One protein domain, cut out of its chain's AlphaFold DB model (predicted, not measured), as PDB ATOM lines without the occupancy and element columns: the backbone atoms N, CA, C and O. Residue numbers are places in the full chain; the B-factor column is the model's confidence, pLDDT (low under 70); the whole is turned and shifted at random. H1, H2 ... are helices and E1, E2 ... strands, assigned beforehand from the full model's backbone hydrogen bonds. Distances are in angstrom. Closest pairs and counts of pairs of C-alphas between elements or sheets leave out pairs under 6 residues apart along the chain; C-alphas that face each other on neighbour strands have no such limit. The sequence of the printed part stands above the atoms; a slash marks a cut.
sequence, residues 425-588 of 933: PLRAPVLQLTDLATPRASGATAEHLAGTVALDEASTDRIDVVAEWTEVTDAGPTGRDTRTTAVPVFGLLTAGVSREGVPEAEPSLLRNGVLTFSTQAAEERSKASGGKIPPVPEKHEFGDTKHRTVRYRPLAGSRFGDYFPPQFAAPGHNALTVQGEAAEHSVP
ATOM      1  N   PRO A 425      -1.612   8.147   0.464       94.75
ATOM      2  CA  PRO A 425      -1.266   7.999   1.873       94.75
ATOM      3  C   PRO A 425      -1.231   6.533   2.323       94.75
ATOM      4  O   PRO A 425      -2.072   5.728   1.927       94.75
ATOM      5  N   LEU A 426      -0.258   6.189   3.168       92.81
ATOM      6  CA  LEU A 426      -0.006   4.818   3.624       92.81
ATOM      7  C   LEU A 426      -1.097   4.263   4.546       92.81
ATOM      8  O   LEU A 426      -1.194   3.047   4.717       92.81
ATOM      9  N   ARG A 427      -1.907   5.142   5.140       92.56
ATOM     10  CA  ARG A 427      -3.038   4.800   6.005       92.56
ATOM     11  C   ARG A 427      -4.286   5.558   5.571       92.56
ATOM     12  O   ARG A 427      -4.194   6.723   5.184       92.56
ATOM     13  N   ALA A 428      -5.447   4.916   5.675       94.06
ATOM     14  CA  ALA A 428      -6.726   5.593   5.488       94.06
ATOM     15  C   ALA A 428      -7.044   6.488   6.699       94.06
ATOM     16  O   ALA A 428      -6.843   6.051   7.835       94.06
ATOM     17  N   PRO A 429      -7.526   7.726   6.489       95.94
ATOM     18  CA  PRO A 429      -7.835   8.624   7.592       95.94
ATOM     19  C   PRO A 429      -9.039   8.111   8.394       95.94
ATOM     20  O   PRO A 429     -10.010   7.627   7.813       95.94
ATOM     21  N   VAL A 430      -9.006   8.252   9.717       96.38
ATOM     22  CA  VAL A 430     -10.119   7.865  10.601       96.38
ATOM     23  C   VAL A 430     -10.678   9.108  11.273       96.38
ATOM     24  O   VAL A 430      -9.991   9.726  12.082       96.38
ATOM     25  N   LEU A 431     -11.913   9.472  10.924       95.75
ATOM     26  CA  LEU A 431     -12.625  10.621  11.483       95.75
ATOM     27  C   LEU A 431     -13.447  10.203  12.704       95.75
ATOM     28  O   LEU A 431     -14.253   9.276  12.630       95.75
ATOM     29  N   GLN A 432     -13.296  10.944  13.796       95.19
ATOM     30  CA  GLN A 432     -14.160  10.871  14.969       95.19
ATOM     31  C   GLN A 432     -14.709  12.266  15.252       95.19
ATOM     32  O   GLN A 432     -13.950  13.193  15.528       95.19
ATOM     33  N   LEU A 433     -16.027  12.423  15.157       94.00
ATOM     34  CA  LEU A 433     -16.702  13.670  15.508       94.00
ATOM     35  C   LEU A 433     -16.964  13.713  17.012       94.00
ATOM     36  O   LEU A 433     -17.205  12.685  17.644       94.00
ATOM     37  N   THR A 434     -16.898  14.908  17.584       91.38
ATOM     38  CA  THR A 434     -17.164  15.158  19.000       91.38
ATOM     39  C   THR A 434     -18.339  16.111  19.126       91.38
ATOM     40  O   THR A 434     -18.437  17.082  18.374       91.38
ATOM     41  N   ASP A 435     -19.219  15.842  20.088       85.00
ATOM     42  CA  ASP A 435     -20.330  16.736  20.390       85.00
ATOM     43  C   ASP A 435     -19.805  18.073  20.912       85.00
ATOM     44  O   ASP A 435     -18.965  18.139  21.813       85.00
ATOM     45  N   LEU A 436     -20.312  19.161  20.340       82.06
ATOM     46  CA  LEU A 436     -19.959  20.501  20.777       82.06
ATOM     47  C   LEU A 436     -20.649  20.835  22.099       82.06
ATOM     48  O   LEU A 436     -21.830  20.558  22.300       82.06
ATOM     49  N   ALA A 437     -19.925  21.528  22.980       78.44
ATOM     50  CA  ALA A 437     -20.480  22.013  24.242       78.44
ATOM     51  C   ALA A 437     -21.631  23.016  24.036       78.44
ATOM     52  O   ALA A 437     -22.517  23.129  24.883       78.44
ATOM     53  N   THR A 438     -21.607  23.757  22.921       80.31
ATOM     54  CA  THR A 438     -22.667  24.703  22.561       80.31
ATOM     55  C   THR A 438     -23.499  24.108  21.427       80.31
ATOM     56  O   THR A 438     -22.945  23.857  20.358       80.31
ATOM     57  N   PRO A 439     -24.812  23.892  21.620       83.38
ATOM     58  CA  PRO A 439     -25.667  23.374  20.564       83.38
ATOM     59  C   PRO A 439     -25.835  24.397  19.437       83.38
ATOM     60  O   PRO A 439     -25.646  25.605  19.627       83.38
ATOM     61  N   ARG A 440     -26.264  23.906  18.270       92.50
ATOM     62  CA  ARG A 440     -26.652  24.730  17.121       92.50
ATOM     63  C   ARG A 440     -27.590  25.863  17.563       92.50
ATOM     64  O   ARG A 440     -28.581  25.641  18.258       92.50
ATOM     65  N   ALA A 441     -27.276  27.096  17.169       93.00
ATOM     66  CA  ALA A 441     -28.080  28.257  17.543       93.00
ATOM     67  C   ALA A 441     -29.449  28.247  16.837       93.00
ATOM     68  O   ALA A 441     -29.571  27.806  15.692       93.00
ATOM     69  N   SER A 442     -30.477  28.789  17.496       94.50
ATOM     70  CA  SER A 442     -31.804  28.938  16.886       94.50
ATOM     71  C   SER A 442     -31.740  29.798  15.615       94.50
ATOM     72  O   SER A 442     -31.101  30.850  15.593       94.50
ATOM     73  N   GLY A 443     -32.385  29.329  14.544       96.12
ATOM     74  CA  GLY A 443     -32.392  29.957  13.223       96.12
ATOM     75  C   GLY A 443     -31.094  29.814  12.418       96.12
ATOM     76  O   GLY A 443     -31.001  30.386  11.333       96.12
ATOM     77  N   ALA A 444     -30.088  29.082  12.910       96.19
ATOM     78  CA  ALA A 444     -28.828  28.905  12.192       96.19
ATOM     79  C   ALA A 444     -29.006  28.076  10.911       96.19
ATOM     80  O   ALA A 444     -29.632  27.017  10.935       96.19
ATOM     81  N   THR A 445     -28.386  28.514   9.813       96.69
ATOM     82  CA  THR A 445     -28.338  27.783   8.529       96.69
ATOM     83  C   THR A 445     -27.122  26.873   8.388       96.69
ATOM     84  O   THR A 445     -27.021  26.116   7.426       96.69
ATOM     85  N   ALA A 446     -26.222  26.928   9.368       95.31
ATOM     86  CA  ALA A 446     -24.961  26.207   9.395       95.31
ATOM     87  C   ALA A 446     -24.895  25.252  10.587       95.31
ATOM     88  O   ALA A 446     -25.614  25.456  11.571       95.31
ATOM     89  N   GLU A 447     -23.997  24.277  10.507       95.06
ATOM     90  CA  GLU A 447     -23.592  23.412  11.613       95.06
ATOM     91  C   GLU A 447     -22.086  23.526  11.855       95.06
ATOM     92  O   GLU A 447     -21.286  23.512  10.912       95.06
ATOM     93  N   HIS A 448     -21.701  23.635  13.127       95.25
ATOM     94  CA  HIS A 448     -20.301  23.586  13.520       95.25
ATOM     95  C   HIS A 448     -19.883  22.137  13.762       95.25
ATOM     96  O   HIS A 448     -20.596  21.352  14.368       95.25
ATOM     97  N   LEU A 449     -18.683  21.799  13.310       94.94
ATOM     98  CA  LEU A 449     -18.060  20.500  13.521       94.94
ATOM     99  C   LEU A 449     -16.806  20.651  14.380       94.94
ATOM    100  O   LEU A 449     -16.051  21.622  14.225       94.94
ATOM    101  N   ALA A 450     -16.571  19.664  15.236       94.38
ATOM    102  CA  ALA A 450     -15.312  19.440  15.925       94.38
ATOM    103  C   ALA A 450     -15.032  17.939  16.017       94.38
ATOM    104  O   ALA A 450     -15.947  17.114  15.955       94.38
ATOM    105  N   GLY A 451     -13.759  17.584  16.137       93.94
ATOM    106  CA  GLY A 451     -13.359  16.191  16.226       93.94
ATOM    107  C   GLY A 451     -11.880  15.973  15.967       93.94
ATOM    108  O   GLY A 451     -11.068  16.904  15.994       93.94
ATOM    109  N   THR A 452     -11.536  14.721  15.701       94.75
ATOM    110  CA  THR A 452     -10.179  14.282  15.391       94.75
ATOM    111  C   THR A 452     -10.142  13.487  14.091       94.75
ATOM    112  O   THR A 452     -11.096  12.805  13.719       94.75
ATOM    113  N   VAL A 453      -9.019  13.581  13.383       95.94
ATOM    114  CA  VAL A 453      -8.686  12.743  12.233       95.94
ATOM    115  C   VAL A 453      -7.338  12.087  12.502       95.94
ATOM    116  O   VAL A 453      -6.313  12.768  12.514       95.94
ATOM    117  N   ALA A 454      -7.327  10.773  12.719       95.69
ATOM    118  CA  ALA A 454      -6.084  10.006  12.740       95.69
ATOM    119  C   ALA A 454      -5.593   9.792  11.301       95.69
ATOM    120  O   ALA A 454      -6.391   9.468  10.418       95.69
ATOM    121  N   LEU A 455      -4.300   9.995  11.054       94.12
ATOM    122  CA  LEU A 455      -3.687   9.956   9.726       94.12
ATOM    123  C   LEU A 455      -2.216   9.522   9.783       94.12
ATOM    124  O   LEU A 455      -1.570   9.578  10.827       94.12
ATOM    125  N   ASP A 456      -1.669   9.130   8.633       91.62
ATOM    126  CA  ASP A 456      -0.229   8.923   8.489       91.62
ATOM    127  C   ASP A 456       0.466  10.249   8.154       91.62
ATOM    128  O   ASP A 456       0.417  10.750   7.024       91.62
ATOM    129  N   GLU A 457       1.131  10.817   9.155       89.88
ATOM    130  CA  GLU A 457       1.902  12.054   9.031       89.88
ATOM    131  C   GLU A 457       3.203  11.857   8.231       89.88
ATOM    132  O   GLU A 457       3.912  12.823   7.986       89.88
ATOM    133  N   ALA A 458       3.536  10.622   7.847       89.69
ATOM    134  CA  ALA A 458       4.539  10.188   6.867       89.69
ATOM    135  C   ALA A 458       4.203  10.487   5.394       89.69
ATOM    136  O   ALA A 458       5.075  10.748   4.565       89.69
ATOM    137  N   SER A 459       2.919  10.479   5.049       93.44
ATOM    138  CA  SER A 459       2.479  10.427   3.650       93.44
ATOM    139  C   SER A 459       1.308  11.348   3.306       93.44
ATOM    140  O   SER A 459       1.054  11.582   2.126       93.44
ATOM    141  N   THR A 460       0.647  11.946   4.300       95.31
ATOM    142  CA  THR A 460      -0.519  12.823   4.094       95.31
ATOM    143  C   THR A 460      -0.128  14.302   4.031       95.31
ATOM    144  O   THR A 460       0.524  14.800   4.950       95.31
ATOM    145  N   ASP A 461      -0.533  15.018   2.985       94.81
ATOM    146  CA  ASP A 461      -0.364  16.482   2.868       94.81
ATOM    147  C   ASP A 461      -1.657  17.256   3.083       94.81
ATOM    148  O   ASP A 461      -1.641  18.364   3.610       94.81
ATOM    149  N   ARG A 462      -2.797  16.658   2.745       94.62
ATOM    150  CA  ARG A 462      -4.092  17.327   2.836       94.62
ATOM    151  C   ARG A 462      -5.155  16.398   3.395       94.62
ATOM    152  O   ARG A 462      -5.180  15.225   3.039       94.62
ATOM    153  N   ILE A 463      -6.037  16.937   4.231       96.12
ATOM    154  CA  ILE A 463      -7.283  16.294   4.653       96.12
ATOM    155  C   ILE A 463      -8.454  17.137   4.161       96.12
ATOM    156  O   ILE A 463      -8.576  18.294   4.554       96.12
ATOM    157  N   ASP A 464      -9.326  16.559   3.344       95.38
ATOM    158  CA  ASP A 464     -10.622  17.131   2.983       95.38
ATOM    159  C   ASP A 464     -11.741  16.382   3.709       95.38
ATOM    160  O   ASP A 464     -11.676  15.168   3.887       95.38
ATOM    161  N   VAL A 465     -12.785  17.094   4.125       96.56
ATOM    162  CA  VAL A 465     -14.008  16.492   4.667       96.56
ATOM    163  C   VAL A 465     -15.143  16.744   3.688       96.56
ATOM    164  O   VAL A 465     -15.442  17.892   3.356       96.56
ATOM    165  N   VAL A 466     -15.782  15.671   3.228       96.06
ATOM    166  CA  VAL A 466     -16.938  15.714   2.325       96.06
ATOM    167  C   VAL A 466     -18.177  15.283   3.093       96.06
ATOM    168  O   VAL A 466     -18.158  14.265   3.777       96.06
ATOM    169  N   ALA A 467     -19.248  16.058   2.991       97.62
ATOM    170  CA  ALA A 467     -20.540  15.737   3.574       97.62
ATOM    171  C   ALA A 467     -21.456  15.108   2.526       97.62
ATOM    172  O   ALA A 467     -21.587  15.640   1.426       97.62
ATOM    173  N   GLU A 468     -22.131  14.024   2.893       97.44
ATOM    174  CA  GLU A 468     -23.126  13.329   2.078       97.44
ATOM    175  C   GLU A 468     -24.422  13.150   2.880       97.44
ATOM    176  O   GLU A 468     -24.397  12.688   4.021       97.44
ATOM    177  N   TRP A 469     -25.573  13.497   2.307       96.88
ATOM    178  CA  TRP A 469     -26.880  13.270   2.939       96.88
ATOM    179  C   TRP A 469     -27.987  13.077   1.906       96.88
ATOM    180  O   TRP A 469     -27.823  13.349   0.713       96.88
ATOM    181  N   THR A 470     -29.143  12.625   2.382       95.94
ATOM    182  CA  THR A 470     -30.370  12.543   1.586       95.94
ATOM    183  C   THR A 470     -31.247  13.746   1.900       95.94
ATOM    184  O   THR A 470     -31.743  13.884   3.014       95.94
ATOM    185  N   GLU A 471     -31.442  14.626   0.922       94.06
ATOM    186  CA  GLU A 471     -32.402  15.722   1.024       94.06
ATOM    187  C   GLU A 471     -33.818  15.186   0.810       94.06
ATOM    188  O   GLU A 471     -34.050  14.408  -0.116       94.06
ATOM    189  N   VAL A 472     -34.755  15.619   1.656       93.75
ATOM    190  CA  VAL A 472     -36.159  15.196   1.619       93.75
ATOM    191  C   VAL A 472     -37.042  16.412   1.379       93.75
ATOM    192  O   VAL A 472     -36.978  17.406   2.109       93.75
ATOM    193  N   THR A 473     -37.899  16.326   0.365       94.31
ATOM    194  CA  THR A 473     -38.874  17.378   0.058       94.31
ATOM    195  C   THR A 473     -40.263  16.805  -0.175       94.31
ATOM    196  O   THR A 473     -40.410  15.657  -0.601       94.31
ATOM    197  N   ASP A 474     -41.290  17.618   0.094       94.12
ATOM    198  CA  ASP A 474     -42.659  17.269  -0.273       94.12
ATOM    199  C   ASP A 474     -42.919  17.543  -1.760       94.12
ATOM    200  O   ASP A 474     -43.472  18.577  -2.143       94.12
ATOM    201  N   ALA A 475     -42.482  16.607  -2.601       90.31
ATOM    202  CA  ALA A 475     -42.628  16.643  -4.049       90.31
ATOM    203  C   ALA A 475     -42.892  15.236  -4.613       90.31
ATOM    204  O   ALA A 475     -42.805  14.231  -3.911       90.31
ATOM    205  N   GLY A 476     -43.252  15.172  -5.896       87.69
ATOM    206  CA  GLY A 476     -43.473  13.907  -6.599       87.69
ATOM    207  C   GLY A 476     -44.805  13.204  -6.273       87.69
ATOM    208  O   GLY A 476     -45.644  13.756  -5.552       87.69
ATOM    209  N   PRO A 477     -45.016  12.002  -6.848       85.25
ATOM    210  CA  PRO A 477     -46.276  11.256  -6.760       85.25
ATOM    211  C   PRO A 477     -46.496  10.570  -5.407       85.25
ATOM    212  O   PRO A 477     -47.626  10.236  -5.086       85.25
ATOM    213  N   THR A 478     -45.444  10.376  -4.612       88.88
ATOM    214  CA  THR A 478     -45.498   9.761  -3.274       88.88
ATOM    215  C   THR A 478     -45.513  10.799  -2.148       88.88
ATOM    216  O   THR A 478     -45.436  10.435  -0.979       88.88
ATOM    217  N   GLY A 479     -45.490  12.094  -2.492       88.94
ATOM    218  CA  GLY A 479     -45.299  13.192  -1.543       88.94
ATOM    219  C   GLY A 479     -43.913  13.247  -0.907       88.94
ATOM    220  O   GLY A 479     -43.620  14.193  -0.194       88.94
ATOM    221  N   ARG A 480     -43.037  12.271  -1.141       93.38
ATOM    222  CA  ARG A 480     -41.694  12.226  -0.566       93.38
ATOM    223  C   ARG A 480     -40.681  12.007  -1.678       93.38
ATOM    224  O   ARG A 480     -40.464  10.872  -2.100       93.38
ATOM    225  N   ASP A 481     -40.061  13.095  -2.117       93.56
ATOM    226  CA  ASP A 481     -38.968  13.074  -3.086       93.56
ATOM    227  C   ASP A 481     -37.629  13.135  -2.350       93.56
ATOM    228  O   ASP A 481     -37.446  13.962  -1.444       93.56
ATOM    229  N   THR A 482     -36.711  12.243  -2.715       94.25
ATOM    230  CA  THR A 482     -35.398  12.116  -2.080       94.25
ATOM    231  C   THR A 482     -34.283  12.374  -3.079       94.25
ATOM    232  O   THR A 482     -34.264  11.832  -4.184       94.25
ATOM    233  N   ARG A 483     -33.302  13.182  -2.675       94.19
ATOM    234  CA  ARG A 483     -32.124  13.474  -3.494       94.19
ATOM    235  C   ARG A 483     -30.849  13.355  -2.677       94.19
ATOM    236  O   ARG A 483     -30.645  14.102  -1.724       94.19
ATOM    237  N   THR A 484     -29.950  12.471  -3.096       95.44
ATOM    238  CA  THR A 484     -28.599  12.412  -2.530       95.44
ATOM    239  C   THR A 484     -27.820  13.667  -2.916       95.44
ATOM    240  O   THR A 484     -27.760  14.043  -4.089       95.44
ATOM    241  N   THR A 485     -27.232  14.309  -1.914       95.06
ATOM    242  CA  THR A 485     -26.401  15.505  -2.056       95.06
ATOM    243  C   THR A 485     -25.038  15.230  -1.441       95.06
ATOM    244  O   THR A 485     -24.955  14.591  -0.394       95.06
ATOM    245  N   ALA A 486     -23.982  15.696  -2.107       94.31
ATOM    246  CA  ALA A 486     -22.607  15.597  -1.639       94.31
ATOM    247  C   ALA A 486     -21.902  16.939  -1.854       94.31
ATOM    248  O   ALA A 486     -21.960  17.482  -2.962       94.31
ATOM    249  N   VAL A 487     -21.254  17.476  -0.820       95.19
ATOM    250  CA  VAL A 487     -20.505  18.742  -0.897       95.19
ATOM    251  C   VAL A 487     -19.191  18.648  -0.118       95.19
ATOM    252  O   VAL A 487     -19.160  18.041   0.957       95.19
ATOM    253  N   PRO A 488     -18.091  19.240  -0.614       94.50
ATOM    254  CA  PRO A 488     -16.911  19.454   0.214       94.50
ATOM    255  C   PRO A 488     -17.242  20.479   1.306       94.50
ATOM    256  O   PRO A 488     -17.833  21.518   1.017       94.50
ATOM    257  N   VAL A 489     -16.864  20.185   2.548       95.31
ATOM    258  CA  VAL A 489     -17.086  21.073   3.697       95.31
ATOM    259  C   VAL A 489     -15.868  21.965   3.902       95.31
ATOM    260  O   VAL A 489     -15.970  23.182   3.848       95.31
ATOM    261  N   PHE A 490     -14.698  21.358   4.104       95.38
ATOM    262  CA  PHE A 490     -13.432  22.073   4.239       95.38
ATOM    263  C   PHE A 490     -12.251  21.181   3.851       95.38
ATOM    264  O   PHE A 490     -12.372  19.955   3.799       95.38
ATOM    265  N   GLY A 491     -11.097  21.814   3.631       94.38
ATOM    266  CA  GLY A 491      -9.817  21.148   3.413       94.38
ATOM    267  C   GLY A 491      -8.700  21.788   4.229       94.38
ATOM    268  O   GLY A 491      -8.632  23.012   4.339       94.38
ATOM    269  N   LEU A 492      -7.822  20.964   4.791       94.81
ATOM    270  CA  LEU A 492      -6.706  21.369   5.641       94.81
ATOM    271  C   LEU A 492      -5.398  20.812   5.081       94.81
ATOM    272  O   LEU A 492      -5.255  19.602   4.928       94.81
ATOM    273  N   LEU A 493      -4.435  21.695   4.808       94.75
ATOM    274  CA  LEU A 493      -3.057  21.303   4.504       94.75
ATOM    275  C   LEU A 493      -2.324  21.008   5.811       94.75
ATOM    276  O   LEU A 493      -2.244  21.885   6.669       94.75
ATOM    277  N   THR A 494      -1.746  19.819   5.958       92.12
ATOM    278  CA  THR A 494      -1.038  19.397   7.177       92.12
ATOM    279  C   THR A 494       0.161  20.296   7.481       92.12
ATOM    280  O   THR A 494       0.453  20.546   8.648       92.12
ATOM    281  N   ALA A 495       0.804  20.858   6.450       89.06
ATOM    282  CA  ALA A 495       1.885  21.837   6.586       89.06
ATOM    283  C   ALA A 495       1.433  23.183   7.185       89.06
ATOM    284  O   ALA A 495       2.237  23.885   7.794       89.06
ATOM    285  N   GLY A 496       0.158  23.553   7.014       86.25
ATOM    286  CA  GLY A 496      -0.415  24.795   7.542       86.25
ATOM    287  C   GLY A 496      -1.003  24.665   8.950       86.25
ATOM    288  O   GLY A 496      -1.475  25.659   9.499       86.25
ATOM    289  N   VAL A 497      -1.003  23.460   9.527       89.94
ATOM    290  CA  VAL A 497      -1.601  23.180  10.837       89.94
ATOM    291  C   VAL A 497      -0.565  23.334  11.952       89.94
ATOM    292  O   VAL A 497       0.553  22.822  11.864       89.94
ATOM    293  N   SER A 498      -0.955  24.004  13.040       89.38
ATOM    294  CA  SER A 498      -0.130  24.159  14.241       89.38
ATOM    295  C   SER A 498       0.293  22.803  14.824       89.38
ATOM    296  O   SER A 498      -0.494  21.859  14.875       89.38
ATOM    297  N   ARG A 499       1.533  22.718  15.321       88.94
ATOM    298  CA  ARG A 499       2.051  21.563  16.090       88.94
ATOM    299  C   ARG A 499       2.005  21.799  17.601       88.94
ATOM    300  O   ARG A 499       2.001  20.861  18.394       88.94
ATOM    301  N   GLU A 500       1.922  23.060  18.010       85.69
ATOM    302  CA  GLU A 500       1.926  23.520  19.397       85.69
ATOM    303  C   GLU A 500       0.598  24.218  19.738       85.69
ATOM    304  O   GLU A 500      -0.076  24.722  18.845       85.69
ATOM    305  N   GLY A 501       0.187  24.206  21.012       81.75
ATOM    306  CA  GLY A 501      -1.123  24.710  21.451       81.75
ATOM    307  C   GLY A 501      -1.913  23.771  22.371       81.75
ATOM    308  O   GLY A 501      -1.457  22.678  22.724       81.75
ATOM    309  N   VAL A 502      -3.097  24.219  22.780       76.50
ATOM    310  CA  VAL A 502      -4.045  23.441  23.590       76.50
ATOM    311  C   VAL A 502      -5.159  22.935  22.664       76.50
ATOM    312  O   VAL A 502      -5.652  23.729  21.856       76.50
ATOM    313  N   PRO A 503      -5.552  21.646  22.740       67.94
ATOM    314  CA  PRO A 503      -6.717  21.132  22.018       67.94
ATOM    315  C   PRO A 503      -7.963  21.999  22.264       67.94
ATOM    316  O   PRO A 503      -8.088  22.593  23.331       67.94
ATOM    317  N   GLU A 504      -8.853  22.097  21.275       65.19
ATOM    318  CA  GLU A 504     -10.083  22.926  21.273       65.19
ATOM    319  C   GLU A 504      -9.880  24.453  21.244       65.19
ATOM    320  O   GLU A 504     -10.698  25.152  20.650       65.19
ATOM    321  N   ALA A 505      -8.793  24.983  21.814       76.56
ATOM    322  CA  ALA A 505      -8.454  26.409  21.722       76.56
ATOM    323  C   ALA A 505      -7.839  26.777  20.359       76.56
ATOM    324  O   ALA A 505      -8.029  27.884  19.850       76.56
ATOM    325  N   GLU A 506      -7.089  25.847  19.765       87.44
ATOM    326  CA  GLU A 506      -6.599  25.969  18.395       87.44
ATOM    327  C   GLU A 506      -7.644  25.435  17.394       87.44
ATOM    328  O   GLU A 506      -8.131  24.317  17.570       87.44
ATOM    329  N   PRO A 507      -7.951  26.170  16.303       92.19
ATOM    330  CA  PRO A 507      -8.845  25.709  15.235       92.19
ATOM    331  C   PRO A 507      -8.437  24.375  14.613       92.19
ATOM    332  O   PRO A 507      -9.288  23.596  14.189       92.19
ATOM    333  N   SER A 508      -7.129  24.126  14.544       93.62
ATOM    334  CA  SER A 508      -6.545  22.889  14.045       93.62
ATOM    335  C   SER A 508      -5.188  22.647  14.702       93.62
ATOM    336  O   SER A 508      -4.358  23.559  14.732       93.62
ATOM    337  N   LEU A 509      -4.944  21.426  15.178       93.62
ATOM    338  CA  LEU A 509      -3.699  21.015  15.830       93.62
ATOM    339  C   LEU A 509      -3.324  19.605  15.359       93.62
ATOM    340  O   LEU A 509      -4.151  18.704  15.449       93.62
ATOM    341  N   LEU A 510      -2.094  19.405  14.884       92.12
ATOM    342  CA  LEU A 510      -1.587  18.104  14.438       92.12
ATOM    343  C   LEU A 510      -0.456  17.640  15.356       92.12
ATOM    344  O   LEU A 510       0.603  18.270  15.415       92.12
ATOM    345  N   ARG A 511      -0.680  16.535  16.071       89.19
ATOM    346  CA  ARG A 511       0.316  15.904  16.947       89.19
ATOM    347  C   ARG A 511       0.245  14.396  16.845       89.19
ATOM    348  O   ARG A 511      -0.836  13.831  16.970       89.19
ATOM    349  N   ASN A 512       1.404  13.759  16.697       86.12
ATOM    350  CA  ASN A 512       1.546  12.303  16.734       86.12
ATOM    351  C   ASN A 512       0.558  11.591  15.786       86.12
ATOM    352  O   ASN A 512      -0.100  10.635  16.185       86.12
ATOM    353  N   GLY A 513       0.395  12.099  14.557       89.12
ATOM    354  CA  GLY A 513      -0.543  11.527  13.584       89.12
ATOM    355  C   GLY A 513      -2.031  11.796  13.850       89.12
ATOM    356  O   GLY A 513      -2.873  11.225  13.166       89.12
ATOM    357  N   VAL A 514      -2.382  12.667  14.801       92.56
ATOM    358  CA  VAL A 514      -3.776  13.037  15.097       92.56
ATOM    359  C   VAL A 514      -3.995  14.521  14.835       92.56
ATOM    360  O   VAL A 514      -3.374  15.377  15.467       92.56
ATOM    361  N   LEU A 515      -4.895  14.817  13.898       93.81
ATOM    362  CA  LEU A 515      -5.367  16.159  13.576       93.81
ATOM    363  C   LEU A 515      -6.655  16.450  14.351       93.81
ATOM    364  O   LEU A 515      -7.714  15.946  13.994       93.81
ATOM    365  N   THR A 516      -6.590  17.277  15.387       94.19
ATOM    366  CA  THR A 516      -7.783  17.839  16.038       94.19
ATOM    367  C   THR A 516      -8.248  19.067  15.271       94.19
ATOM    368  O   THR A 516      -7.415  19.862  14.834       94.19
ATOM    369  N   PHE A 517      -9.560  19.250  15.134       94.50
ATOM    370  CA  PHE A 517     -10.136  20.420  14.480       94.50
ATOM    371  C   PHE A 517     -11.397  20.929  15.193       94.50
ATOM    372  O   PHE A 517     -12.144  20.152  15.786       94.50
ATOM    373  N   SER A 518     -11.643  22.239  15.112       94.31
ATOM    374  CA  SER A 518     -12.864  22.899  15.586       94.31
ATOM    375  C   SER A 518     -13.217  24.080  14.684       94.31
ATOM    376  O   SER A 518     -12.527  25.102  14.643       94.31
ATOM    377  N   THR A 519     -14.333  23.956  13.971       94.56
ATOM    378  CA  THR A 519     -14.864  25.028  13.107       94.56
ATOM    379  C   THR A 519     -15.407  26.209  13.920       94.56
ATOM    380  O   THR A 519     -15.446  27.334  13.425       94.56
ATOM    381  N   GLN A 520     -15.815  25.983  15.175       92.94
ATOM    382  CA  GLN A 520     -16.240  27.054  16.079       92.94
ATOM    383  C   GLN A 520     -15.040  27.908  16.503       92.94
ATOM    384  O   GLN A 520     -15.075  29.129  16.355       92.94
ATOM    385  N   ALA A 521     -13.941  27.274  16.930       92.25
ATOM    386  CA  ALA A 521     -12.706  27.982  17.270       92.25
ATOM    387  C   ALA A 521     -12.135  28.745  16.059       92.25
ATOM    388  O   ALA A 521     -11.646  29.871  16.197       92.25
ATOM    389  N   ALA A 522     -12.246  28.173  14.851       93.44
ATOM    390  CA  ALA A 522     -11.886  28.845  13.602       93.44
ATOM    391  C   ALA A 522     -12.699  30.131  13.373       93.44
ATOM    392  O   ALA A 522     -12.136  31.183  13.050       93.44
ATOM    393  N   GLU A 523     -14.019  30.069  13.569       93.44
ATOM    394  CA  GLU A 523     -14.908  31.220  13.416       93.44
ATOM    395  C   GLU A 523     -14.645  32.300  14.475       93.44
ATOM    396  O   GLU A 523     -14.576  33.488  14.149       93.44
ATOM    397  N   GLU A 524     -14.440  31.915  15.733       92.44
ATOM    398  CA  GLU A 524     -14.107  32.837  16.821       92.44
ATOM    399  C   GLU A 524     -12.773  33.553  16.573       92.44
ATOM    400  O   GLU A 524     -12.688  34.776  16.726       92.44
ATOM    401  N   ARG A 525     -11.751  32.834  16.087       92.06
ATOM    402  CA  ARG A 525     -10.469  33.428  15.675       92.06
ATOM    403  C   ARG A 525     -10.639  34.404  14.508       92.06
ATOM    404  O   ARG A 525     -10.070  35.500  14.535       92.06
ATOM    405  N   SER A 526     -11.447  34.051  13.505       94.06
ATOM    406  CA  SER A 526     -11.774  34.948  12.391       94.06
ATOM    407  C   SER A 526     -12.436  36.235  12.897       94.06
ATOM    408  O   SER A 526     -11.967  37.337  12.585       94.06
ATOM    409  N   LYS A 527     -13.446  36.120  13.772       93.62
ATOM    410  CA  LYS A 527     -14.136  37.257  14.408       93.62
ATOM    411  C   LYS A 527     -13.175  38.135  15.212       93.62
ATOM    412  O   LYS A 527     -13.200  39.354  15.054       93.62
ATOM    413  N   ALA A 528     -12.278  37.539  16.002       92.62
ATOM    414  CA  ALA A 528     -11.261  38.262  16.771       92.62
ATOM    415  C   ALA A 528     -10.280  39.048  15.879       92.62
ATOM    416  O   ALA A 528      -9.817  40.122  16.257       92.62
ATOM    417  N   SER A 529     -10.009  38.562  14.662       91.62
ATOM    418  CA  SER A 529      -9.206  39.279  13.658       91.62
ATOM    419  C   SER A 529      -9.965  40.398  12.922       91.62
ATOM    420  O   SER A 529      -9.399  41.062  12.047       91.62
ATOM    421  N   GLY A 530     -11.250  40.606  13.233       90.19
ATOM    422  CA  GLY A 530     -12.138  41.496  12.486       90.19
ATOM    423  C   GLY A 530     -12.467  40.977  11.083       90.19
ATOM    424  O   GLY A 530     -12.660  41.783  10.177       90.19
ATOM    425  N   GLY A 531     -12.464  39.653  10.880       88.12
ATOM    426  CA  GLY A 531     -12.747  39.002   9.595       88.12
ATOM    427  C   GLY A 531     -11.613  39.068   8.568       88.12
ATOM    428  O   GLY A 531     -11.822  38.741   7.405       88.12
ATOM    429  N   LYS A 532     -10.409  39.502   8.964       89.56
ATOM    430  CA  LYS A 532      -9.245  39.576   8.061       89.56
ATOM    431  C   LYS A 532      -8.679  38.201   7.711       89.56
ATOM    432  O   LYS A 532      -8.086  38.043   6.650       89.56
ATOM    433  N   ILE A 533      -8.826  37.244   8.623       88.38
ATOM    434  CA  ILE A 533      -8.394  35.856   8.455       88.38
ATOM    435  C   ILE A 533      -9.658  35.012   8.244       88.38
ATOM    436  O   ILE A 533     -10.537  35.052   9.112       88.38
ATOM    437  N   PRO A 534      -9.795  34.279   7.124       90.38
ATOM    438  CA  PRO A 534     -10.945  33.403   6.923       90.38
ATOM    439  C   PRO A 534     -10.943  32.264   7.957       90.38
ATOM    440  O   PRO A 534      -9.867  31.825   8.375       90.38
ATOM    441  N   PRO A 535     -12.119  31.791   8.406       92.19
ATOM    442  CA  PRO A 535     -12.187  30.666   9.327       92.19
ATOM    443  C   PRO A 535     -11.744  29.389   8.612       92.19
ATOM    444  O   PRO A 535     -12.386  28.956   7.669       92.19
ATOM    445  N   VAL A 536     -10.644  28.782   9.049       92.31
ATOM    446  CA  VAL A 536     -10.170  27.495   8.530       92.31
ATOM    447  C   VAL A 536      -9.923  26.572   9.729       92.31
ATOM    448  O   VAL A 536      -9.102  26.929  10.579       92.31
ATOM    449  N   PRO A 537     -10.615  25.421   9.841       94.50
ATOM    450  CA  PRO A 537     -11.651  24.901   8.933       94.50
ATOM    451  C   PRO A 537     -12.985  25.674   8.980       94.50
ATOM    452  O   PRO A 537     -13.357  26.232  10.012       94.50
ATOM    453  N   GLU A 538     -13.722  25.667   7.866       94.38
ATOM    454  CA  GLU A 538     -15.051  26.286   7.747       94.38
ATOM    455  C   GLU A 538     -16.160  25.383   8.314       94.38
ATOM    456  O   GLU A 538     -16.064  24.156   8.300       94.38
ATOM    457  N   LYS A 539     -17.232  26.002   8.816       94.81
ATOM    458  CA  LYS A 539     -18.461  25.312   9.242       94.81
ATOM    459  C   LYS A 539     -19.278  24.843   8.028       94.81
ATOM    460  O   LYS A 539     -19.146  25.405   6.945       94.81
ATOM    461  N   HIS A 540     -20.154  23.855   8.201       96.19
ATOM    462  CA  HIS A 540     -20.979  23.342   7.103       96.19
ATOM    463  C   HIS A 540     -22.243  24.193   6.924       96.19
ATOM    464  O   HIS A 540     -23.109  24.204   7.794       96.19
ATOM    465  N   GLU A 541     -22.366  24.894   5.796       95.69
ATOM    466  CA  GLU A 541     -23.551  25.688   5.442       95.69
ATOM    467  C   GLU A 541     -24.575  24.882   4.628       95.69
ATOM    468  O   GLU A 541     -24.259  24.374   3.553       95.69
ATOM    469  N   PHE A 542     -25.826  24.835   5.099       94.88
ATOM    470  CA  PHE A 542     -26.949  24.192   4.397       94.88
ATOM    471  C   PHE A 542     -27.852  25.191   3.664       94.88
ATOM    472  O   PHE A 542     -28.578  24.817   2.745       94.88
ATOM    473  N   GLY A 543     -27.849  26.461   4.087       95.31
ATOM    474  CA  GLY A 543     -28.747  27.498   3.561       95.31
ATOM    475  C   GLY A 543     -30.190  27.428   4.085       95.31
ATOM    476  O   GLY A 543     -31.006  28.275   3.726       95.31
ATOM    477  N   ASP A 544     -30.506  26.469   4.958       95.38
ATOM    478  CA  ASP A 544     -31.789  26.355   5.650       95.38
ATOM    479  C   ASP A 544     -31.626  25.806   7.078       95.38
ATOM    480  O   ASP A 544     -30.531  25.463   7.531       95.38
ATOM    481  N   THR A 545     -32.737  25.744   7.807       97.19
ATOM    482  CA  THR A 545     -32.787  25.383   9.227       97.19
ATOM    483  C   THR A 545     -33.202  23.933   9.476       97.19
ATOM    484  O   THR A 545     -33.516  23.590  10.611       97.19
ATOM    485  N   LYS A 546     -33.276  23.091   8.439       97.12
ATOM    486  CA  LYS A 546     -33.842  21.739   8.533       97.12
ATOM    487  C   LYS A 546     -32.919  20.763   9.266       97.12
ATOM    488  O   LYS A 546     -31.695  20.911   9.242       97.12
ATOM    489  N   HIS A 547     -33.531  19.731   9.844       97.00
ATOM    490  CA  HIS A 547     -32.852  18.543  10.347       97.00
ATOM    491  C   HIS A 547     -32.340  17.657   9.201       97.00
ATOM    492  O   HIS A 547     -33.051  17.448   8.208       97.00
ATOM    493  N   ARG A 548     -31.123  17.118   9.356       95.56
ATOM    494  CA  ARG A 548     -30.494  16.163   8.430       95.56
ATOM    495  C   ARG A 548     -29.618  15.168   9.177       95.56
ATOM    496  O   ARG A 548     -28.834  15.557  10.034       95.56
ATOM    497  N   THR A 549     -29.632  13.917   8.738       96.31
ATOM    498  CA  THR A 549     -28.575  12.955   9.066       96.31
ATOM    499  C   THR A 549     -27.494  13.034   7.991       96.31
ATOM    500  O   THR A 549     -27.744  12.696   6.831       96.31
ATOM    501  N   VAL A 550     -26.309  13.519   8.361       97.38
ATOM    502  CA  VAL A 550     -25.196  13.781   7.439       97.38
ATOM    503  C   VAL A 550     -24.064  12.798   7.697       97.38
ATOM    504  O   VAL A 550     -23.676  12.566   8.839       97.38
ATOM    505  N   ARG A 551     -23.508  12.231   6.629       97.88
ATOM    506  CA  ARG A 551     -22.312  11.388   6.661       97.88
ATOM    507  C   ARG A 551     -21.110  12.218   6.244       97.88
ATOM    508  O   ARG A 551     -21.024  12.642   5.096       97.88
ATOM    509  N   TYR A 552     -20.191  12.453   7.169       97.81
ATOM    510  CA  TYR A 552     -18.942  13.162   6.914       97.81
ATOM    511  C   TYR A 552     -17.831  12.159   6.630       97.81
ATOM    512  O   TYR A 552     -17.516  11.317   7.467       97.81
ATOM    513  N   ARG A 553     -17.229  12.245   5.447       96.69
ATOM    514  CA  ARG A 553     -16.170  11.347   4.990       96.69
ATOM    515  C   ARG A 553     -14.840  12.098   4.903       96.69
ATOM    516  O   ARG A 553     -14.772  13.098   4.184       96.69
ATOM    517  N   PRO A 554     -13.780  11.632   5.585       96.56
ATOM    518  CA  PRO A 554     -12.448  12.191   5.421       96.56
ATOM    519  C   PRO A 554     -11.778  11.645   4.149       96.56
ATOM    520  O   PRO A 554     -11.855  10.453   3.837       96.56
ATOM    521  N   LEU A 555     -11.079  12.516   3.431       95.25
ATOM    522  CA  LEU A 555     -10.261  12.215   2.262       95.25
ATOM    523  C   LEU A 555      -8.836  12.694   2.533       95.25
ATOM    524  O   LEU A 555      -8.625  13.871   2.807       95.25
ATOM    525  N   ALA A 556      -7.856  11.799   2.450       95.50
ATOM    526  CA  ALA A 556      -6.447  12.130   2.628       95.50
ATOM    527  C   ALA A 556      -5.733  12.198   1.275       95.50
ATOM    528  O   ALA A 556      -5.768  11.232   0.517       95.50
ATOM    529  N   GLY A 557      -5.075  13.318   0.980       94.69
ATOM    530  CA  GLY A 557      -4.240  13.518  -0.206       94.69
ATOM    531  C   GLY A 557      -2.764  13.228   0.065       94.69
ATOM    532  O   GLY A 557      -2.238  13.586   1.123       94.69
ATOM    533  N   SER A 558      -2.090  12.585  -0.892       95.19
ATOM    534  CA  SER A 558      -0.655  12.294  -0.804       95.19
ATOM    535  C   SER A 558       0.192  13.565  -0.823       95.19
ATOM    536  O   SER A 558       0.010  14.430  -1.676       95.19
ATOM    537  N   ARG A 559       1.208  13.622   0.046       95.00
ATOM    538  CA  ARG A 559       2.264  14.657   0.003       95.00
ATOM    539  C   ARG A 559       3.206  14.571  -1.170       95.00
ATOM    540  O   ARG A 559       4.016  15.464  -1.387       95.00
ATOM    541  N   PHE A 560       3.143  13.460  -1.883       95.75
ATOM    542  CA  PHE A 560       4.044  13.178  -2.972       95.75
ATOM    543  C   PHE A 560       3.414  13.466  -4.332       95.75
ATOM    544  O   PHE A 560       3.959  13.014  -5.331       95.75
ATOM    545  N   GLY A 561       2.297  14.205  -4.389       93.12
ATOM    546  CA  GLY A 561       1.580  14.501  -5.635       93.12
ATOM    547  C   GLY A 561       2.487  15.003  -6.764       93.12
ATOM    548  O   GLY A 561       2.382  14.506  -7.881       93.12
ATOM    549  N   ASP A 562       3.454  15.873  -6.452       92.19
ATOM    550  CA  ASP A 562       4.412  16.447  -7.413       92.19
ATOM    551  C   ASP A 562       5.424  15.439  -7.997       92.19
ATOM    552  O   ASP A 562       6.152  15.759  -8.937       92.19
ATOM    553  N   TYR A 563       5.498  14.226  -7.443       94.81
ATOM    554  CA  TYR A 563       6.338  13.131  -7.940       94.81
ATOM    555  C   TYR A 563       5.573  12.169  -8.856       94.81
ATOM    556  O   TYR A 563       6.140  11.167  -9.293       94.81
ATOM    557  N   PHE A 564       4.299  12.443  -9.139       94.62
ATOM    558  CA  PHE A 564       3.453  11.651 -10.028       94.62
ATOM    559  C   PHE A 564       2.953  12.500 -11.200       94.62
ATOM    560  O   PHE A 564       2.997  13.730 -11.135       94.62
ATOM    561  N   PRO A 565       2.458  11.867 -12.281       92.12
ATOM    562  CA  PRO A 565       1.999  12.606 -13.443       92.12
ATOM    563  C   PRO A 565       0.845  13.552 -13.071       92.12
ATOM    564  O   PRO A 565      -0.068  13.147 -12.344       92.12
ATOM    565  N   PRO A 566       0.817  14.794 -13.588       88.12
ATOM    566  CA  PRO A 566      -0.189  15.792 -13.214       88.12
ATOM    567  C   PRO A 566      -1.626  15.360 -13.546       88.12
ATOM    568  O   PRO A 566      -2.576  15.840 -12.930       88.12
ATOM    569  N   GLN A 567      -1.806  14.414 -14.478       88.44
ATOM    570  CA  GLN A 567      -3.104  13.817 -14.804       88.44
ATOM    571  C   GLN A 567      -3.729  13.096 -13.600       88.44
ATOM    572  O   GLN A 567      -4.948  12.982 -13.523       88.44
ATOM    573  N   PHE A 568      -2.926  12.634 -12.634       90.06
ATOM    574  CA  PHE A 568      -3.429  11.967 -11.429       90.06
ATOM    575  C   PHE A 568      -4.119  12.932 -10.460       90.06
ATOM    576  O   PHE A 568      -4.938  12.492  -9.655       90.06
ATOM    577  N   ALA A 569      -3.817  14.229 -10.555       84.81
ATOM    578  CA  ALA A 569      -4.481  15.290  -9.804       84.81
ATOM    579  C   ALA A 569      -5.695  15.881 -10.553       84.81
ATOM    580  O   ALA A 569      -6.320  16.825 -10.068       84.81
ATOM    581  N   ALA A 570      -6.035  15.367 -11.743       83.62
ATOM    582  CA  ALA A 570      -7.168  15.867 -12.511       83.62
ATOM    583  C   ALA A 570      -8.498  15.597 -11.776       83.62
ATOM    584  O   ALA A 570      -8.685  14.508 -11.224       83.62
ATOM    585  N   PRO A 571      -9.467  16.534 -11.808       74.75
ATOM    586  CA  PRO A 571     -10.775  16.329 -11.190       74.75
ATOM    587  C   PRO A 571     -11.425  15.008 -11.628       74.75
ATOM    588  O   PRO A 571     -11.379  14.639 -12.802       74.75
ATOM    589  N   GLY A 572     -12.026  14.290 -10.678       71.12
ATOM    590  CA  GLY A 572     -12.645  12.980 -10.916       71.12
ATOM    591  C   GLY A 572     -11.682  11.788 -10.869       71.12
ATOM    592  O   GLY A 572     -12.143  10.651 -10.951       71.12
ATOM    593  N   HIS A 573     -10.376  12.019 -10.696       73.19
ATOM    594  CA  HIS A 573      -9.391  10.962 -10.475       73.19
ATOM    595  C   HIS A 573      -9.007  10.904  -8.993       73.19
ATOM    596  O   HIS A 573      -8.442  11.844  -8.447       73.19
ATOM    597  N   ASN A 574      -9.254   9.764  -8.344       80.50
ATOM    598  CA  ASN A 574      -8.892   9.535  -6.936       80.50
ATOM    599  C   ASN A 574      -7.495   8.900  -6.797       80.50
ATOM    600  O   ASN A 574      -7.200   8.201  -5.828       80.50
ATOM    601  N   ALA A 575      -6.632   9.104  -7.797       89.12
ATOM    602  CA  ALA A 575      -5.356   8.409  -7.918       89.12
ATOM    603  C   ALA A 575      -4.338   8.826  -6.846       89.12
ATOM    604  O   ALA A 575      -3.432   8.049  -6.573       89.12
ATOM    605  N   LEU A 576      -4.494  10.008  -6.236       93.44
ATOM    606  CA  LEU A 576      -3.607  10.536  -5.186       93.44
ATOM    607  C   LEU A 576      -4.260  10.598  -3.799       93.44
ATOM    608  O   LEU A 576      -3.649  11.078  -2.843       93.44
ATOM    609  N   THR A 577      -5.506  10.139  -3.686       93.38
ATOM    610  CA  THR A 577      -6.318  10.291  -2.476       93.38
ATOM    611  C   THR A 577      -6.771   8.953  -1.924       93.38
ATOM    612  O   THR A 577      -7.092   8.045  -2.687       93.38
ATOM    613  N   VAL A 578      -6.887   8.865  -0.606       93.38
ATOM    614  CA  VAL A 578      -7.446   7.716   0.110       93.38
ATOM    615  C   VAL A 578      -8.663   8.168   0.895       93.38
ATOM    616  O   VAL A 578      -8.627   9.196   1.570       93.38
ATOM    617  N   GLN A 579      -9.740   7.394   0.809       93.38
ATOM    618  CA  GLN A 579     -10.970   7.666   1.542       93.38
ATOM    619  C   GLN A 579     -10.969   6.921   2.873       93.38
ATOM    620  O   GLN A 579     -10.584   5.753   2.923       93.38
ATOM    621  N   GLY A 580     -11.416   7.591   3.930       94.12
ATOM    622  CA  GLY A 580     -11.764   6.942   5.185       94.12
ATOM    623  C   GLY A 580     -13.233   6.534   5.252       94.12
ATOM    624  O   GLY A 580     -14.044   6.855   4.370       94.12
ATOM    625  N   GLU A 581     -13.575   5.846   6.338       94.31
ATOM    626  CA  GLU A 581     -14.963   5.565   6.699       94.31
ATOM    627  C   GLU A 581     -15.704   6.852   7.070       94.31
ATOM    628  O   GLU A 581     -15.127   7.788   7.627       94.31
ATOM    629  N   ALA A 582     -16.992   6.909   6.728       95.50
ATOM    630  CA  ALA A 582     -17.811   8.081   7.003       95.50
ATOM    631  C   ALA A 582     -18.364   8.047   8.435       95.50
ATOM    632  O   ALA A 582     -18.919   7.038   8.867       95.50
ATOM    633  N   ALA A 583     -18.267   9.171   9.143       95.69
ATOM    634  CA  ALA A 583     -18.904   9.379  10.436       95.69
ATOM    635  C   ALA A 583     -20.308   9.963  10.235       95.69
ATOM    636  O   ALA A 583     -20.475  10.987   9.568       95.69
ATOM    637  N   GLU A 584     -21.323   9.314  10.801       95.81
ATOM    638  CA  GLU A 584     -22.698   9.813  10.781       95.81
ATOM    639  C   GLU A 584     -22.913  10.830  11.908       95.81
ATOM    640  O   GLU A 584     -22.479  10.621  13.039       95.81
ATOM    641  N   HIS A 585     -23.577  11.939  11.594       94.88
ATOM    642  CA  HIS A 585     -23.869  13.010  12.535       94.88
ATOM    643  C   HIS A 585     -25.271  13.568  12.279       94.88
ATOM    644  O   HIS A 585     -25.641  13.878  11.141       94.88
ATOM    645  N   SER A 586     -26.055  13.679  13.350       94.56
ATOM    646  CA  SER A 586     -27.394  14.259  13.312       94.56
ATOM    647  C   SER A 586     -27.299  15.773  13.464       94.56
ATOM    648  O   SER A 586     -26.876  16.270  14.503       94.56
ATOM    649  N   VAL A 587     -27.689  16.500  12.420       95.75
ATOM    650  CA  VAL A 587     -27.750  17.961  12.410       95.75
ATOM    651  C   VAL A 587     -29.167  18.375  12.809       95.75
ATOM    652  O   VAL A 587     -30.071  18.229  11.983       95.75
ATOM    653  N   PRO A 588     -29.400  18.896  14.030       96.12
ATOM    654  CA  PRO A 588     -30.743  19.187  14.526       96.12
ATOM    655  C   PRO A 588     -31.399  20.348  13.771       96.12
ATOM    656  O   PRO A 588     -30.724  21.297  13.360       96.12
TER     657      PRO A 588
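AT A GLANCE: This is residues 425 to 588 of the 933 residues of the protein "Outer membrane channel" of Streptomyces pristinaespiralis (UniProt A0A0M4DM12). Two sheets make a sandwich in which they are only partly face to face, their strands crossed: the small sheet E1, E2, E6, E5 covers part of the larger, strongly twisted sheet E3, E4, E7, E8, E9, and the far end of the long hairpin E3 and E4, with its turn at residues 474 to 480, reaches out beyond the small sheet. Helix H1 follows E6 at the rim of the small sheet, while the short H2 lies off both sheets. The printed part has 164 residues, with two named helices and nine named strands in the order E1 E2 E3 E4 E5 E6 H1 E7 H2 E8 E9; under half of the residues are in named elements, and the class is mostly strand. The larger sheet is branched, the smaller runs E1 E2 E6 E5, and the neighbour strands in both are antiparallel. The whole is compact, with a radius of gyration of the C-alphas of 17.1 A and spans of 52 by 39 by 27 A.

IN THESE COORDINATES: Find C-alpha 460 at (-0.519, 12.823, 4.094); from there E3, residues 460 to 473, runs 38.8 A to C-alpha 473 at (-38.874, 17.378, 0.058). E4, residues 481 to 493, comes back over 37.6 A. Look next at E7, residues 548 to 558, 31.5 A long, then at E8, residues 577 to 579, 6.7 A, and E9, residues 583 to 587, 12.5 A, which ends at C-alpha 587 at (-27.750, 17.961, 12.410). In the other sheet you meet E1, residues 430 to 433, 10.1 A; E2, residues 450 to 454, 13.6 A; E5, residues 508 to 511, 10.2 A; and E6, residues 514 to 518, 13.4 A. H1 is residues 519 to 528, 14.2 A, and H2 is residues 566 to 569, 5.5 A.

HOW THE PARTS SIT: Begin at E7, which has three neighbours. E3 is on one side of it, beside residues 550 to 558, with N 553 and O 466 at 2.8 A. On the other side the pairing is staggered: E9 is beside residues 548 to 552, with N 550 and O 585 at 2.9 A, and E8 is beside residues 555 to 557, with N 556 and O 578 at 2.9 A. E4 is on the other side of E3 from E7; in this hairpin N 467 and O 487 are 2.8 A apart. The two sheets form a sandwich, two sheets face to face: their facing parts are 9.8 A centre to centre, and the strands of one stand at 48 degrees to those of the other. Between them, the closest C-alphas of E1 and E7 are those of Leu 431 and Pro 554, 6.3 A apart. In the small sheet, look for N 432 and O 452 at 2.9 A in the hairpin E1 and E2, N 453 and O 515 at 2.8 A between E2 and E6, and N 516 and O 509 at 2.8 A in the hairpin E5 and E6. H1 only grazes this sheet, with its residues 519 to 522. H2 is on neither sheet and is apart from H1. Every O i to N i+4 pair of H1 is within hydrogen-bond range; H2 is too short for such a pair, and its one O i to N i+3 pair is within range.

THE WHOLE: The two C-alphas farthest apart are those of Pro 477 and Glu 500, 56.2 A. The printed part has no cut. The long links are E1 to E2, E4 to E5 and H1 to E7, with 16, 14 and 19 residues; residues 446 to 447 of the first pair with residues 540 to 541 of the last, antiparallel. The mean pLDDT of the printed part is 92.0, and residues 503 to 504 are under 70.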